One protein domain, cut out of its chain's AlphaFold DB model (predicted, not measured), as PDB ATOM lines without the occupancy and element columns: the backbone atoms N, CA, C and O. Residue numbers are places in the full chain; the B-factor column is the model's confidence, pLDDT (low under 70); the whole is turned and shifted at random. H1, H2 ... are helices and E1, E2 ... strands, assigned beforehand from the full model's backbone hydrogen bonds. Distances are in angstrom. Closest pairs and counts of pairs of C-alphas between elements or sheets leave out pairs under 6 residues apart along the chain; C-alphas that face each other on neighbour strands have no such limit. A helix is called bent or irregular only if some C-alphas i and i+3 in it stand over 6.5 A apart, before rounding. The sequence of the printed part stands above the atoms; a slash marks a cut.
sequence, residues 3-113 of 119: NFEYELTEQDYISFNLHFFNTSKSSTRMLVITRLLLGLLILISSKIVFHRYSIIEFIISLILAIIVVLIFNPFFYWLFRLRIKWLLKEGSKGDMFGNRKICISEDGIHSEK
ATOM      1  N   ASN A   3     -34.676 -37.508 -10.519       83.69
ATOM      2  CA  ASN A   3     -35.120 -36.344  -9.756       83.69
ATOM      3  C   ASN A   3     -34.990 -36.617  -8.260       83.69
ATOM      4  O   ASN A   3     -35.441 -37.655  -7.778       83.69
ATOM      5  N   PHE A   4     -34.411 -35.664  -7.538       87.75
ATOM      6  CA  PHE A   4     -34.243 -35.717  -6.093       87.75
ATOM      7  C   PHE A   4     -34.843 -34.468  -5.467       87.75
ATOM      8  O   PHE A   4     -34.532 -33.351  -5.885       87.75
ATOM      9  N   GLU A   5     -35.682 -34.662  -4.458       87.12
ATOM     10  CA  GLU A   5     -36.215 -33.584  -3.635       87.12
ATOM     11  C   GLU A   5     -35.413 -33.510  -2.339       87.12
ATOM     12  O   GLU A   5     -35.114 -34.535  -1.724       87.12
ATOM     13  N   TYR A   6     -35.034 -32.303  -1.941       85.44
ATOM     14  CA  TYR A   6     -34.318 -32.072  -0.696       85.44
ATOM     15  C   TYR A   6     -34.711 -30.722  -0.109       85.44
ATOM     16  O   TYR A   6     -35.001 -29.768  -0.832       85.44
ATOM     17  N   GLU A   7     -34.699 -30.636   1.212       86.44
ATOM     18  CA  GLU A   7     -34.884 -29.382   1.925       86.44
ATOM     19  C   GLU A   7     -33.513 -28.771   2.214       86.44
ATOM     20  O   GLU A   7     -32.630 -29.439   2.748       86.44
ATOM     21  N   LEU A   8     -33.319 -27.505   1.842       87.31
ATOM     22  CA  LEU A   8     -32.111 -26.773   2.203       87.31
ATOM     23  C   LEU A   8     -32.381 -25.932   3.448       87.31
ATOM     24  O   LEU A   8     -33.095 -24.930   3.368       87.31
ATOM     25  N   THR A   9     -31.780 -26.309   4.577       89.44
ATOM     26  CA  THR A   9     -31.957 -25.590   5.843       89.44
ATOM     27  C   THR A   9     -30.833 -24.584   6.110       89.44
ATOM     28  O   THR A   9     -29.728 -24.663   5.565       89.44
ATOM     29  N   GLU A  10     -31.087 -23.637   7.018       88.31
ATOM     30  CA  GLU A  10     -30.060 -22.714   7.526       88.31
ATOM     31  C   GLU A  10     -28.883 -23.474   8.165       88.31
ATOM     32  O   GLU A  10     -27.716 -23.104   8.004       88.31
ATOM     33  N   GLN A  11     -29.182 -24.565   8.878       89.44
ATOM     34  CA  GLN A  11     -28.180 -25.379   9.564       89.44
ATOM     35  C   GLN A  11     -27.247 -26.079   8.579       89.44
ATOM     36  O   GLN A  11     -26.043 -26.146   8.841       89.44
ATOM     37  N   ASP A  12     -27.763 -26.532   7.436       89.69
ATOM     38  CA  ASP A  12     -26.947 -27.142   6.383       89.69
ATOM     39  C   ASP A  12     -25.964 -26.125   5.806       89.69
ATOM     40  O   ASP A  12     -24.774 -26.409   5.663       89.69
ATOM     41  N   TYR A  13     -26.428 -24.895   5.569       89.50
ATOM     42  CA  TYR A  13     -25.579 -23.815   5.073       89.50
ATOM     43  C   TYR A  13     -24.470 -23.446   6.068       89.50
ATOM     44  O   TYR A  13     -23.300 -23.313   5.695       89.50
ATOM     45  N   ILE A  14     -24.818 -23.301   7.351       91.44
ATOM     46  CA  ILE A  14     -23.852 -23.019   8.421       91.44
ATOM     47  C   ILE A  14     -22.829 -24.153   8.531       91.44
ATOM     48  O   ILE A  14     -21.629 -23.890   8.642       91.44
ATOM     49  N   SER A  15     -23.288 -25.401   8.485       91.56
ATOM     50  CA  SER A  15     -22.440 -26.587   8.620       91.56
ATOM     51  C   SER A  15     -21.481 -26.730   7.443       91.56
ATOM     52  O   SER A  15     -20.291 -26.956   7.657       91.56
ATOM     53  N   PHE A  16     -21.957 -26.503   6.218       91.44
ATOM     54  CA  PHE A  16     -21.125 -26.496   5.017       91.44
ATOM     55  C   PHE A  16     -20.007 -25.447   5.103       91.44
ATOM     56  O   PHE A  16     -18.835 -25.764   4.899       91.44
ATOM     57  N   ASN A  17     -20.345 -24.209   5.479       92.31
ATOM     58  CA  ASN A  17     -19.363 -23.129   5.586       92.31
ATOM     59  C   ASN A  17     -18.342 -23.378   6.704       92.31
ATOM     60  O   ASN A  17     -17.145 -23.160   6.508       92.31
ATOM     61  N   LEU A  18     -18.790 -23.871   7.863       91.88
ATOM     62  CA  LEU A  18     -17.897 -24.273   8.950       91.88
ATOM     63  C   LEU A  18     -16.958 -25.401   8.514       91.88
ATOM     64  O   LEU A  18     -15.761 -25.346   8.792       91.88
ATOM     65  N   HIS A  19     -17.475 -26.403   7.806       91.75
ATOM     66  CA  HIS A  19     -16.672 -27.521   7.328       91.75
ATOM     67  C   HIS A  19     -15.612 -27.080   6.310       91.75
ATOM     68  O   HIS A  19     -14.440 -27.455   6.435       91.75
ATOM     69  N   PHE A  20     -15.992 -26.238   5.347       89.38
ATOM     70  CA  PHE A  20     -15.063 -25.687   4.363       89.38
ATOM     71  C   PHE A  20     -13.950 -24.877   5.035       89.38
ATOM     72  O   PHE A  20     -12.764 -25.073   4.754       89.38
ATOM     73  N   PHE A  21     -14.322 -24.019   5.987       89.00
ATOM     74  CA  PHE A  21     -13.365 -23.236   6.756       89.00
ATOM     75  C   PHE A  21     -12.383 -24.141   7.518       89.00
ATOM     76  O   PHE A  21     -11.173 -23.970   7.376       89.00
ATOM     77  N   ASN A  22     -12.876 -25.164   8.225       87.12
ATOM     78  CA  ASN A  22     -12.055 -26.093   9.016       87.12
ATOM     79  C   ASN A  22     -11.065 -26.910   8.182       87.12
ATOM     80  O   ASN A  22      -9.976 -27.227   8.655       87.12
ATOM     81  N   THR A  23     -11.450 -27.261   6.957       89.38
ATOM     82  CA  THR A  23     -10.664 -28.151   6.090       89.38
ATOM     83  C   THR A  23      -9.641 -27.380   5.254       89.38
ATOM     84  O   THR A  23      -8.610 -27.913   4.839       89.38
ATOM     85  N   SER A  24      -9.897 -26.095   5.003       91.31
ATOM     86  CA  SER A  24      -9.026 -25.281   4.161       91.31
ATOM     87  C   SER A  24      -7.692 -24.942   4.849       91.31
ATOM     88  O   SER A  24      -7.639 -24.285   5.889       91.31
ATOM     89  N   LYS A  25      -6.573 -25.307   4.200       90.25
ATOM     90  CA  LYS A  25      -5.208 -25.009   4.687       90.25
ATOM     91  C   LYS A  25      -4.986 -23.516   4.946       90.25
ATOM     92  O   LYS A  25      -4.255 -23.157   5.865       90.25
ATOM     93  N   SER A  26      -5.592 -22.653   4.127       89.56
ATOM     94  CA  SER A  26      -5.494 -21.196   4.271       89.56
ATOM     95  C   SER A  26      -6.118 -20.719   5.585       89.56
ATOM     96  O   SER A  26      -5.457 -20.032   6.362       89.56
ATOM     97  N   SER A  27      -7.340 -21.161   5.892       88.06
ATOM     98  CA  SER A  27      -8.051 -20.758   7.109       88.06
ATOM     99  C   SER A  27      -7.376 -21.289   8.368       88.06
ATOM    100  O   SER A  27      -7.199 -20.541   9.328       88.06
ATOM    101  N   THR A  28      -6.906 -22.542   8.355       88.50
ATOM    102  CA  THR A  28      -6.144 -23.093   9.485       88.50
ATOM    103  C   THR A  28      -4.857 -22.301   9.731       88.50
ATOM    104  O   THR A  28      -4.544 -21.972  10.874       88.50
ATOM    105  N   ARG A  29      -4.116 -21.943   8.669       91.88
ATOM    106  CA  ARG A  29      -2.908 -21.108   8.788       91.88
ATOM    107  C   ARG A  29      -3.234 -19.718   9.317       91.88
ATOM    108  O   ARG A  29      -2.562 -19.260  10.236       91.88
ATOM    109  N   MET A  30      -4.269 -19.077   8.779       92.75
ATOM    110  CA  MET A  30      -4.730 -17.767   9.235       92.75
ATOM    111  C   MET A  30      -5.055 -17.792  10.731       92.75
ATOM    112  O   MET A  30      -4.585 -16.928  11.461       92.75
ATOM    113  N   LEU A  31      -5.787 -18.804  11.213       91.19
ATOM    114  CA  LEU A  31      -6.101 -18.944  12.637       91.19
ATOM    115  C   LEU A  31      -4.851 -19.047  13.508       91.19
ATOM    116  O   LEU A  31      -4.760 -18.369  14.530       91.19
ATOM    117  N   VAL A  32      -3.881 -19.870  13.105       91.88
ATOM    118  CA  VAL A  32      -2.624 -20.023  13.846       91.88
ATOM    119  C   VAL A  32      -1.857 -18.702  13.888       91.88
ATOM    120  O   VAL A  32      -1.405 -18.306  14.961       91.88
ATOM    121  N   ILE A  33      -1.749 -18.004  12.755       94.12
ATOM    122  CA  ILE A  33      -1.048 -16.719  12.657       94.12
ATOM    123  C   ILE A  33      -1.733 -15.668  13.533       94.12
ATOM    124  O   ILE A  33      -1.079 -15.080  14.389       94.12
ATOM    125  N   THR A  34      -3.047 -15.471  13.389       92.94
ATOM    126  CA  THR A  34      -3.802 -14.483  14.174       92.94
ATOM    127  C   THR A  34      -3.709 -14.767  15.670       92.94
ATOM    128  O   THR A  34      -3.521 -13.845  16.459       92.94
ATOM    129  N   ARG A  35      -3.765 -16.041  16.071       92.88
ATOM    130  CA  ARG A  35      -3.619 -16.461  17.469       92.88
ATOM    131  C   ARG A  35      -2.240 -16.116  18.042       92.88
ATOM    132  O   ARG A  35      -2.157 -15.607  19.156       92.88
ATOM    133  N   LEU A  36      -1.167 -16.375  17.292       93.31
ATOM    134  CA  LEU A  36       0.198 -16.041  17.713       93.31
ATOM    135  C   LEU A  36       0.421 -14.526  17.763       93.31
ATOM    136  O   LEU A  36       0.997 -14.026  18.727       93.31
ATOM    137  N   LEU A  37      -0.082 -13.794  16.765       95.31
ATOM    138  CA  LEU A  37      -0.024 -12.333  16.737       95.31
ATOM    139  C   LEU A  37      -0.778 -11.717  17.917       95.31
ATOM    140  O   LEU A  37      -0.271 -10.789  18.535       95.31
ATOM    141  N   LEU A  38      -1.947 -12.256  18.274       94.12
ATOM    142  CA  LEU A  38      -2.720 -11.783  19.421       94.12
ATOM    143  C   LEU A  38      -1.967 -11.998  20.741       94.12
ATOM    144  O   LEU A  38      -1.890 -11.083  21.557       94.12
ATOM    145  N   GLY A  39      -1.355 -13.172  20.930       92.88
ATOM    146  CA  GLY A  39      -0.502 -13.433  22.091       92.88
ATOM    147  C   GLY A  39       0.694 -12.477  22.162       92.88
ATOM    148  O   GLY A  39       0.969 -11.902  23.215       92.88
ATOM    149  N   LEU A  40       1.361 -12.235  21.030       94.06
ATOM    150  CA  LEU A  40       2.474 -11.285  20.941       94.06
ATOM    151  C   LEU A  40       2.026  -9.849  21.267       94.06
ATOM    152  O   LEU A  40       2.710  -9.142  22.003       94.06
ATOM    153  N   LEU A  41       0.864  -9.428  20.760       95.25
ATOM    154  CA  LEU A  41       0.288  -8.109  21.024       95.25
ATOM    155  C   LEU A  41      -0.010  -7.894  22.510       95.25
ATOM    156  O   LEU A  41       0.207  -6.794  23.013       95.25
ATOM    157  N   ILE A  42      -0.448  -8.923  23.239       93.62
ATOM    158  CA  ILE A  42      -0.651  -8.839  24.695       93.62
ATOM    159  C   ILE A  42       0.685  -8.593  25.405       93.62
ATOM    160  O   ILE A  42       0.796  -7.694  26.239       93.62
ATOM    161  N   LEU A  43       1.732  -9.328  25.025       91.88
ATOM    162  CA  LEU A  43       3.061  -9.151  25.612       91.88
ATOM    163  C   LEU A  43       3.637  -7.759  25.315       91.88
ATOM    164  O   LEU A  43       4.147  -7.102  26.219       91.88
ATOM    165  N   ILE A  44       3.515  -7.272  24.079       91.69
ATOM    166  CA  ILE A  44       4.006  -5.940  23.698       91.69
ATOM    167  C   ILE A  44       3.194  -4.839  24.389       91.69
ATOM    168  O   ILE A  44       3.778  -3.914  24.949       91.69
ATOM    169  N   SER A  45       1.863  -4.941  24.391       91.00
ATOM    170  CA  SER A  45       0.994  -3.919  24.988       91.00
ATOM    171  C   SER A  45       1.190  -3.803  26.496       91.00
ATOM    172  O   SER A  45       1.188  -2.693  27.023       91.00
ATOM    173  N   SER A  46       1.482  -4.907  27.188       88.50
ATOM    174  CA  SER A  46       1.780  -4.868  28.620       88.50
ATOM    175  C   SER A  46       2.982  -3.972  28.962       88.50
ATOM    176  O   SER A  46       2.924  -3.218  29.931       88.50
ATOM    177  N   LYS A  47       4.033  -3.944  28.130       85.75
ATOM    178  CA  LYS A  47       5.178  -3.034  28.326       85.75
ATOM    179  C   LYS A  47       4.821  -1.558  28.174       85.75
ATOM    180  O   LYS A  47       5.497  -0.715  28.746       85.75
ATOM    181  N   ILE A  48       3.802  -1.251  27.377       87.69
ATOM    182  CA  ILE A  48       3.336   0.120  27.146       87.69
ATOM    183  C   ILE A  48       2.460   0.579  28.318       87.69
ATOM    184  O   ILE A  48       2.529   1.733  28.727       87.69
ATOM    185  N   VAL A  49       1.649  -0.330  28.869       86.94
ATOM    186  CA  VAL A  49       0.715  -0.040  29.967       86.94
ATOM    187  C   VAL A  49       1.442   0.148  31.301       86.94
ATOM    188  O   VAL A  49       1.096   1.047  32.067       86.94
ATOM    189  N   PHE A  50       2.449  -0.675  31.599       84.31
ATOM    190  CA  PHE A  50       3.168  -0.593  32.868       84.31
ATOM    191  C   PHE A  50       4.381   0.339  32.769       84.31
ATOM    192  O   PHE A  50       5.354   0.046  32.081       84.31
ATOM    193  N   HIS A  51       4.361   1.436  33.534       76.62
ATOM    194  CA  HIS A  51       5.464   2.407  33.594       76.62
ATOM    195  C   HIS A  51       6.789   1.795  34.096       76.62
ATOM    196  O   HIS A  51       7.870   2.239  33.715       76.62
ATOM    197  N   ARG A  52       6.715   0.752  34.933       82.75
ATOM    198  CA  ARG A  52       7.846  -0.110  35.304       82.75
ATOM    199  C   ARG A  52       7.450  -1.554  35.055       82.75
ATOM    200  O   ARG A  52       6.529  -2.056  35.685       82.75
ATOM    201  N   TYR A  53       8.146  -2.202  34.131       86.81
ATOM    202  CA  TYR A  53       7.867  -3.578  33.750       86.81
ATOM    203  C   TYR A  53       8.774  -4.519  34.546       86.81
ATOM    204  O   TYR A  53       9.941  -4.697  34.192       86.81
ATOM    205  N   SER A  54       8.272  -5.060  35.658       91.19
ATOM    206  CA  SER A  54       9.009  -6.037  36.457       91.19
ATOM    207  C   SER A  54       8.738  -7.464  35.970       91.19
ATOM    208  O   SER A  54       7.940  -7.723  35.062       91.19
ATOM    209  N   ILE A  55       9.441  -8.421  36.579       91.44
ATOM    210  CA  ILE A  55       9.281  -9.845  36.278       91.44
ATOM    211  C   ILE A  55       7.852 -10.329  36.577       91.44
ATOM    212  O   ILE A  55       7.345 -11.213  35.892       91.44
ATOM    213  N   ILE A  56       7.186  -9.730  37.572       92.75
ATOM    214  CA  ILE A  56       5.843 -10.129  38.002       92.75
ATOM    215  C   ILE A  56       4.817  -9.755  36.927       92.75
ATOM    216  O   ILE A  56       4.021 -10.602  36.525       92.75
ATOM    217  N   GLU A  57       4.864  -8.530  36.392       92.06
ATOM    218  CA  GLU A  57       3.959  -8.093  35.323       92.06
ATOM    219  C   GLU A  57       4.200  -8.877  34.031       92.06
ATOM    220  O   GLU A  57       3.242  -9.188  33.317       92.06
ATOM    221  N   PHE A  58       5.451  -9.260  33.747       92.06
ATOM    222  CA  PHE A  58       5.754 -10.152  32.630       92.06
ATOM    223  C   PHE A  58       5.082 -11.516  32.790       92.06
ATOM    224  O   PHE A  58       4.424 -11.985  31.863       92.06
ATOM    225  N   ILE A  59       5.196 -12.134  33.970       94.62
ATOM    226  CA  ILE A  59       4.574 -13.434  34.251       94.62
ATOM    227  C   ILE A  59       3.050 -13.338  34.128       94.62
ATOM    228  O   ILE A  59       2.439 -14.182  33.473       94.62
ATOM    229  N   ILE A  60       2.430 -12.290  34.682       94.06
ATOM    230  CA  ILE A  60       0.981 -12.061  34.564       94.06
ATOM    231  C   ILE A  60       0.569 -11.924  33.092       94.06
ATOM    232  O   ILE A  60      -0.384 -12.566  32.647       94.06
ATOM    233  N   SER A  61       1.309 -11.129  32.318       93.75
ATOM    234  CA  SER A  61       1.025 -10.898  30.896       93.75
ATOM    235  C   SER A  61       1.204 -12.168  30.065       93.75
ATOM    236  O   SER A  61       0.425 -12.423  29.147       93.75
ATOM    237  N   LEU A  62       2.195 -12.995  30.406       95.12
ATOM    238  CA  LEU A  62       2.434 -14.287  29.774       95.12
ATOM    239  C   LEU A  62       1.296 -15.271  30.055       95.12
ATOM    240  O   LEU A  62       0.798 -15.903  29.125       95.12
ATOM    241  N   ILE A  63       0.845 -15.367  31.309       96.56
ATOM    242  CA  ILE A  63      -0.302 -16.204  31.683       96.56
ATOM    243  C   ILE A  63      -1.548 -15.751  30.919       96.56
ATOM    244  O   ILE A  63      -2.237 -16.577  30.320       96.56
ATOM    245  N   LEU A  64      -1.808 -14.441  30.870       95.44
ATOM    246  CA  LEU A  64      -2.938 -13.888  30.127       95.44
ATOM    247  C   LEU A  64      -2.852 -14.212  28.629       95.44
ATOM    248  O   LEU A  64      -3.838 -14.654  28.041       95.44
ATOM    249  N   ALA A  65      -1.677 -14.044  28.016       94.81
ATOM    250  CA  ALA A  65      -1.462 -14.380  26.612       94.81
ATOM    251  C   ALA A  65      -1.740 -15.867  26.338       94.81
ATOM    252  O   ALA A  65      -2.415 -16.188  25.361       94.81
ATOM    253  N   ILE A  66      -1.289 -16.770  27.216       95.19
ATOM    254  CA  ILE A  66      -1.557 -18.211  27.104       95.19
ATOM    255  C   ILE A  66      -3.059 -18.495  27.201       95.19
ATOM    256  O   ILE A  66      -3.599 -19.203  26.351       95.19
ATOM    257  N   ILE A  67      -3.750 -17.918  28.189       95.75
ATOM    258  CA  ILE A  67      -5.199 -18.090  28.362       95.75
ATOM    259  C   ILE A  67      -5.944 -17.646  27.098       95.75
ATOM    260  O   ILE A  67      -6.771 -18.391  26.571       95.75
ATOM    261  N   VAL A  68      -5.615 -16.466  26.568       94.12
ATOM    262  CA  VAL A  68      -6.237 -15.942  25.347       94.12
ATOM    263  C   VAL A  68      -5.960 -16.856  24.153       94.12
ATOM    264  O   VAL A  68      -6.881 -17.170  23.406       94.12
ATOM    265  N   VAL A  69      -4.728 -17.341  23.994       91.94
ATOM    266  CA  VAL A  69      -4.350 -18.274  22.921       91.94
ATOM    267  C   VAL A  69      -5.150 -19.581  22.995       91.94
ATOM    268  O   VAL A  69      -5.578 -20.088  21.956       91.94
ATOM    269  N   LEU A  70      -5.389 -20.114  24.196       92.44
ATOM    270  CA  LEU A  70      -6.175 -21.336  24.390       92.44
ATOM    271  C   LEU A  70      -7.667 -21.118  24.094       92.44
ATOM    272  O   LEU A  70      -8.292 -21.949  23.433       92.44
ATOM    273  N   ILE A  71      -8.227 -19.987  24.527       93.94
ATOM    274  CA  ILE A  71      -9.649 -19.652  24.342       93.94
ATOM    275  C   ILE A  71      -9.948 -19.164  22.912       93.94
ATOM    276  O   ILE A  71     -11.088 -19.253  22.453       93.94
ATOM    277  N   PHE A  72      -8.942 -18.700  22.166       92.19
ATOM    278  CA  PHE A  72      -9.123 -18.091  20.846       92.19
ATOM    279  C   PHE A  72      -9.871 -18.989  19.856       92.19
ATOM    280  O   PHE A  72     -10.792 -18.529  19.190       92.19
ATOM    281  N   ASN A  73      -9.512 -20.273  19.766       89.75
ATOM    282  CA  ASN A  73     -10.122 -21.196  18.804       89.75
ATOM    283  C   ASN A  73     -11.635 -21.392  19.029       89.75
ATOM    284  O   ASN A  73     -12.400 -21.120  18.100       89.75
ATOM    285  N   PRO A  74     -12.108 -21.844  20.211       91.50
ATOM    286  CA  PRO A  74     -13.544 -22.019  20.437       91.50
ATOM    287  C   PRO A  74     -14.309 -20.696  20.316       91.50
ATOM    288  O   PRO A  74     -15.395 -20.668  19.734       91.50
ATOM    289  N   PHE A  75     -13.720 -19.591  20.784       92.25
ATOM    290  CA  PHE A  75     -14.313 -18.263  20.656       92.25
ATOM    291  C   PHE A  75     -14.473 -17.833  19.192       92.25
ATOM    292  O   PHE A  75     -15.542 -17.370  18.790       92.25
ATOM    293  N   PHE A  76     -13.444 -18.040  18.369       92.12
ATOM    294  CA  PHE A  76     -13.486 -17.723  16.947       92.12
ATOM    295  C   PHE A  76     -14.575 -18.520  16.225       92.12
ATOM    296  O   PHE A  76     -15.336 -17.943  15.452       92.12
ATOM    297  N   TYR A  77     -14.695 -19.827  16.480       91.31
ATOM    298  CA  TYR A  77     -15.729 -20.648  15.838       91.31
ATOM    299  C   TYR A  77     -17.140 -20.213  16.207       91.31
ATOM    300  O   TYR A  77     -18.025 -20.171  15.347       91.31
ATOM    301  N   TRP A  78     -17.343 -19.853  17.471       93.44
ATOM    302  CA  TRP A  78     -18.606 -19.298  17.926       93.44
ATOM    303  C   TRP A  78     -18.928 -17.977  17.211       93.44
ATOM    304  O   TRP A  78     -20.014 -17.842  16.642       93.44
ATOM    305  N   LEU A  79     -17.967 -17.049  17.136       93.38
ATOM    306  CA  LEU A  79     -18.126 -15.791  16.399       93.38
ATOM    307  C   LEU A  79     -18.388 -16.009  14.906       93.38
ATOM    308  O   LEU A  79     -19.249 -15.348  14.327       93.38
ATOM    309  N   PHE A  80     -17.669 -16.932  14.271       92.50
ATOM    310  CA  PHE A  80     -17.823 -17.225  12.849       92.50
ATOM    311  C   PHE A  80     -19.216 -17.781  12.546       92.50
ATOM    312  O   PHE A  80     -19.879 -17.311  11.621       92.50
ATOM    313  N   ARG A  81     -19.719 -18.699  13.383       93.50
ATOM    314  CA  ARG A  81     -21.102 -19.187  13.299       93.50
ATOM    315  C   ARG A  81     -22.110 -18.046  13.432       93.50
ATOM    316  O   ARG A  81     -23.037 -17.972  12.631       93.50
ATOM    317  N   LEU A  82     -21.941 -17.160  14.416       93.25
ATOM    318  CA  LEU A  82     -22.823 -16.000  14.576       93.25
ATOM    319  C   LEU A  82     -22.790 -15.094  13.349       93.25
ATOM    320  O   LEU A  82     -23.840 -14.672  12.879       93.25
ATOM    321  N   ARG A  83     -21.605 -14.828  12.797       91.56
ATOM    322  CA  ARG A  83     -21.457 -13.998  11.601       91.56
ATOM    323  C   ARG A  83     -22.171 -14.601  10.396       91.56
ATOM    324  O   ARG A  83     -22.839 -13.863   9.684       91.56
ATOM    325  N   ILE A  84     -22.079 -15.917  10.189       91.12
ATOM    326  CA  ILE A  84     -22.843 -16.597   9.134       91.12
ATOM    327  C   ILE A  84     -24.343 -16.398   9.364       91.12
ATOM    328  O   ILE A  84     -25.035 -15.990   8.442       91.12
ATOM    329  N   LYS A  85     -24.841 -16.599  10.591       90.38
ATOM    330  CA  LYS A  85     -26.259 -16.364  10.915       90.38
ATOM    331  C   LYS A  85     -26.709 -14.936  10.615       90.38
ATOM    332  O   LYS A  85     -27.778 -14.736  10.048       90.38
ATOM    333  N   TRP A  86     -25.893 -13.944  10.967       89.44
ATOM    334  CA  TRP A  86     -26.175 -12.539  10.665       89.44
ATOM    335  C   TRP A  86     -26.215 -12.270   9.161       89.44
ATOM    336  O   TRP A  86     -27.175 -11.671   8.687       89.44
ATOM    337  N   LEU A  87     -25.235 -12.778   8.409       87.38
ATOM    338  CA  LEU A  87     -25.207 -12.663   6.948       87.38
ATOM    339  C   LEU A  87     -26.424 -13.324   6.300       87.38
ATOM    340  O   LEU A  87     -26.992 -12.772   5.363       87.38
ATOM    341  N   LEU A  88     -26.840 -14.486   6.807       87.00
ATOM    342  CA  LEU A  88     -28.042 -15.164   6.338       87.00
ATOM    343  C   LEU A  88     -29.287 -14.333   6.639       87.00
ATOM    344  O   LEU A  88     -30.090 -14.142   5.743       87.00
ATOM    345  N   LYS A  89     -29.417 -13.763   7.840       84.81
ATOM    346  CA  LYS A  89     -30.558 -12.912   8.214       84.81
ATOM    347  C   LYS A  89     -30.644 -11.617   7.396       84.81
ATOM    348  O   LYS A  89     -31.740 -11.167   7.075       84.81
ATOM    349  N   GLU A  90     -29.510 -10.999   7.072       81.19
ATOM    350  CA  GLU A  90     -29.467  -9.798   6.224       81.19
ATOM    351  C   GLU A  90     -29.694 -10.130   4.742       81.19
ATOM    352  O   GLU A  90     -30.378  -9.389   4.035       81.19
ATOM    353  N   GLY A  91     -29.149 -11.260   4.280       70.50
ATOM    354  CA  GLY A  91     -29.268 -11.746   2.907       70.50
ATOM    355  C   GLY A  91     -30.585 -12.468   2.592       70.50
ATOM    356  O   GLY A  91     -30.946 -12.561   1.420       70.50
ATOM    357  N   SER A  92     -31.337 -12.942   3.594       62.88
ATOM    358  CA  SER A  92     -32.573 -13.730   3.433       62.88
ATOM    359  C   SER A  92     -33.803 -12.899   3.063       62.88
ATOM    360  O   SER A  92     -34.927 -13.280   3.378       62.88
ATOM    361  N   LYS A  93     -33.637 -11.780   2.351       58.44
ATOM    362  CA  LYS A  93     -34.775 -11.092   1.717       58.44
ATOM    363  C   LYS A  93     -35.385 -11.891   0.548       58.44
ATOM    364  O   LYS A  93     -36.292 -11.398  -0.109       58.44
ATOM    365  N   GLY A  94     -34.901 -13.107   0.286       59.31
ATOM    366  CA  GLY A  94     -35.436 -14.030  -0.708       59.31
ATOM    367  C   GLY A  94     -35.251 -15.495  -0.308       59.31
ATOM    368  O   GLY A  94     -34.535 -15.807   0.646       59.31
ATOM    369  N   ASP A  95     -35.904 -16.357  -1.088       66.94
ATOM    370  CA  ASP A  95     -36.156 -17.800  -0.927       66.94
ATOM    371  C   ASP A  95     -34.876 -18.680  -0.933       66.94
ATOM    372  O   ASP A  95     -34.663 -19.553  -1.781       66.94
ATOM    373  N   MET A  96     -33.922 -18.394  -0.037       74.25
ATOM    374  CA  MET A  96     -32.660 -19.140   0.063       74.25
ATOM    375  C   MET A  96     -32.859 -20.554   0.612       74.25
ATOM    376  O   MET A  96     -32.119 -21.454   0.216       74.25
ATOM    377  N   PHE A  97     -33.842 -20.757   1.481       83.00
ATOM    378  CA  PHE A  97     -34.085 -22.013   2.190       83.00
ATOM    379  C   PHE A  97     -35.416 -22.632   1.766       83.00
ATOM    380  O   PHE A  97     -36.265 -21.937   1.222       83.00
ATOM    381  N   GLY A  98     -35.587 -23.929   2.013       81.25
ATOM    382  CA  GLY A  98     -36.808 -24.667   1.683       81.25
ATOM    383  C   GLY A  98     -36.601 -25.775   0.654       81.25
ATOM    384  O   GLY A  98     -35.468 -26.137   0.314       81.25
ATOM    385  N   ASN A  99     -37.717 -26.332   0.181       83.44
ATOM    386  CA  ASN A  99     -37.739 -27.509  -0.686       83.44
ATOM    387  C   ASN A  99     -37.233 -27.191  -2.091       83.44
ATOM    388  O   ASN A  99     -37.703 -26.268  -2.754       83.44
ATOM    389  N   ARG A 100     -36.281 -27.991  -2.557       84.69
ATOM    390  CA  ARG A 100     -35.616 -27.857  -3.850       84.69
ATOM    391  C   ARG A 100     -35.634 -29.184  -4.581       84.69
ATOM    392  O   ARG A 100     -35.631 -30.248  -3.961       84.69
ATOM    393  N   LYS A 101     -35.606 -29.109  -5.911       84.38
ATOM    394  CA  LYS A 101     -35.473 -30.287  -6.769       84.38
ATOM    395  C   LYS A 101     -34.177 -30.211  -7.554       84.38
ATOM    396  O   LYS A 101     -33.864 -29.180  -8.147       84.38
ATOM    397  N   ILE A 102     -33.422 -31.301  -7.551       87.25
ATOM    398  CA  ILE A 102     -32.291 -31.505  -8.453       87.25
ATOM    399  C   ILE A 102     -32.691 -32.560  -9.475       87.25
ATOM    400  O   ILE A 102     -33.107 -33.660  -9.113       87.25
ATOM    401  N   CYS A 103     -32.532 -32.215 -10.746       85.38
ATOM    402  CA  CYS A 103     -32.685 -33.109 -11.878       85.38
ATOM    403  C   CYS A 103     -31.302 -33.430 -12.452       85.38
ATOM    404  O   CYS A 103     -30.519 -32.530 -12.760       85.38
ATOM    405  N   ILE A 104     -31.005 -34.720 -12.592       86.50
ATOM    406  CA  ILE A 104     -29.793 -35.227 -13.232       86.50
ATOM    407  C   ILE A 104     -30.198 -35.864 -14.564       86.50
ATOM    408  O   ILE A 104     -30.964 -36.838 -14.605       86.50
ATOM    409  N   SER A 105     -29.684 -35.300 -15.653       87.75
ATOM    410  CA  SER A 105     -29.934 -35.725 -17.033       87.75
ATOM    411  C   SER A 105     -28.615 -35.944 -17.787       87.75
ATOM    412  O   SER A 105     -27.546 -35.668 -17.244       87.75
ATOM    413  N   GLU A 106     -28.683 -36.449 -19.023       85.00
ATOM    414  CA  GLU A 106     -27.492 -36.604 -19.878       85.00
ATOM    415  C   GLU A 106     -26.837 -35.254 -20.219       85.00
ATOM    416  O   GLU A 106     -25.623 -35.194 -20.395       85.00
ATOM    417  N   ASP A 107     -27.614 -34.166 -20.194       82.12
ATOM    418  CA  ASP A 107     -27.152 -32.800 -20.465       82.12
ATOM    419  C   ASP A 107     -26.534 -32.108 -19.229       82.12
ATOM    420  O   ASP A 107     -25.945 -31.030 -19.342       82.12
ATOM    421  N   GLY A 108     -26.632 -32.724 -18.041       83.81
ATOM    422  CA  GLY A 108     -26.031 -32.228 -16.800       83.81
ATOM    423  C   GLY A 108     -26.976 -32.171 -15.594       83.81
ATOM    424  O   GLY A 108     -28.010 -32.844 -15.535       83.81
ATOM    425  N   ILE A 109     -26.573 -31.381 -14.588       84.81
ATOM    426  CA  ILE A 109     -27.289 -31.189 -13.316       84.81
ATOM    427  C   ILE A 109     -28.063 -29.867 -13.362       84.81
ATOM    428  O   ILE A 109     -27.463 -28.799 -13.485       84.81
ATOM    429  N   HIS A 110     -29.380 -29.935 -13.185       83.25
ATOM    430  CA  HIS A 110     -30.271 -28.776 -13.139       83.25
ATOM    431  C   HIS A 110     -30.929 -28.666 -11.759       83.25
ATOM    432  O   HIS A 110     -31.399 -29.663 -11.214       83.25
ATOM    433  N   SER A 111     -30.975 -27.459 -11.186       77.06
ATOM    434  CA  SER A 111     -31.655 -27.201  -9.909       77.06
ATOM    435  C   SER A 111     -32.872 -26.305 -10.108       77.06
ATOM    436  O   SER A 111     -32.726 -25.181 -10.595       77.06
ATOM    437  N   GLU A 112     -34.038 -26.750  -9.655       74.44
ATOM    438  CA  GLU A 112     -35.241 -25.926  -9.562       74.44
ATOM    439  C   GLU A 112     -35.354 -25.337  -8.152       74.44
ATOM    440  O   GLU A 112     -35.265 -26.044  -7.141       74.44
ATOM    441  N   LYS A 113     -35.509 -24.010  -8.086       64.19
ATOM    442  CA  LYS A 113     -35.816 -23.302  -6.838       64.19
ATOM    443  C   LYS A 113     -37.301 -23.480  -6.503       64.19
ATOM    444  O   LYS A 113     -38.097 -23.615  -7.435       64.19
TER     445      LYS A 113
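AT A GLANCE: This is residues 3 to 113 of the 119 residues of an uncharacterized protein of Proteiniborus sp. DW1 (UniProt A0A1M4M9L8). A small three-stranded sheet forms one end of a long, thin model, and a long helical hairpin of H2 and H3a reaches to the other end. Between them H1 and H3b cross, and H1 makes a corner with H2. The printed part has 111 residues, in the order E1, H1, H2, H3, E2, E3; the sheet E1 - E2 - E3 is antiparallel, and the class is mostly helix. The whole is extended, with a radius of gyration of the C-alphas of 22.3 A and spans of 73 by 29 by 16 A.

IN THESE COORDINATES: Find C-alpha 3 at (-35.120, -36.344, -9.756), where E1, residues 3 to 8, begins. E2 is residues 98 to 105, 22.8 A long, and E3 is residues 108 to 112, ending at (-35.241, -25.926, -9.562). H1 is residues 10 to 23, 20.2 A, and H2 residues 25 to 49, 36.0 A. H3, residues 55 to 91, was assigned as one helix by its hydrogen bonds but is bent: C-alphas 70 and 73 are 6.8 A apart. Its arms are H3a, residues 55 to 70, 22.6 A, and H3b, residues 73 to 91, 26.6 A, at a steep tilt of 50 degrees.

HOW THE PARTS SIT: In the sheet, look for N 6 and O 100 at 2.9 A between E1 and E2, and N 103 and O 110 at 2.8 A in the hairpin E2 and E3. H1 is not on the sheet; it touches H3b, Ile 14 and Ile 84 being the closest C-alphas at 6.5 A, at a steep tilt of 43 degrees, opposite ways. H1 and H2 only just touch, with 3 pairs of C-alphas within 8 A, only at the corner, closest at Phe 21 and Ser 27, 5.9 A. H2 and H3a touch as a hairpin, the C-alphas of Gly 39 and Ala 65 closest at 4.7 A, at a shallow tilt of 23 degrees. Every O i to N i+4 pair is within hydrogen-bond range in H1, H3a and H3b; in H2, 19 of 21 are.

THE WHOLE: The C-alphas farthest apart, of Arg 52 and Glu 106, are 75.0 A apart. The printed part has no cut, and no link is long. Look for pLDDT under 70 at residues 92 to 95 and residue 113.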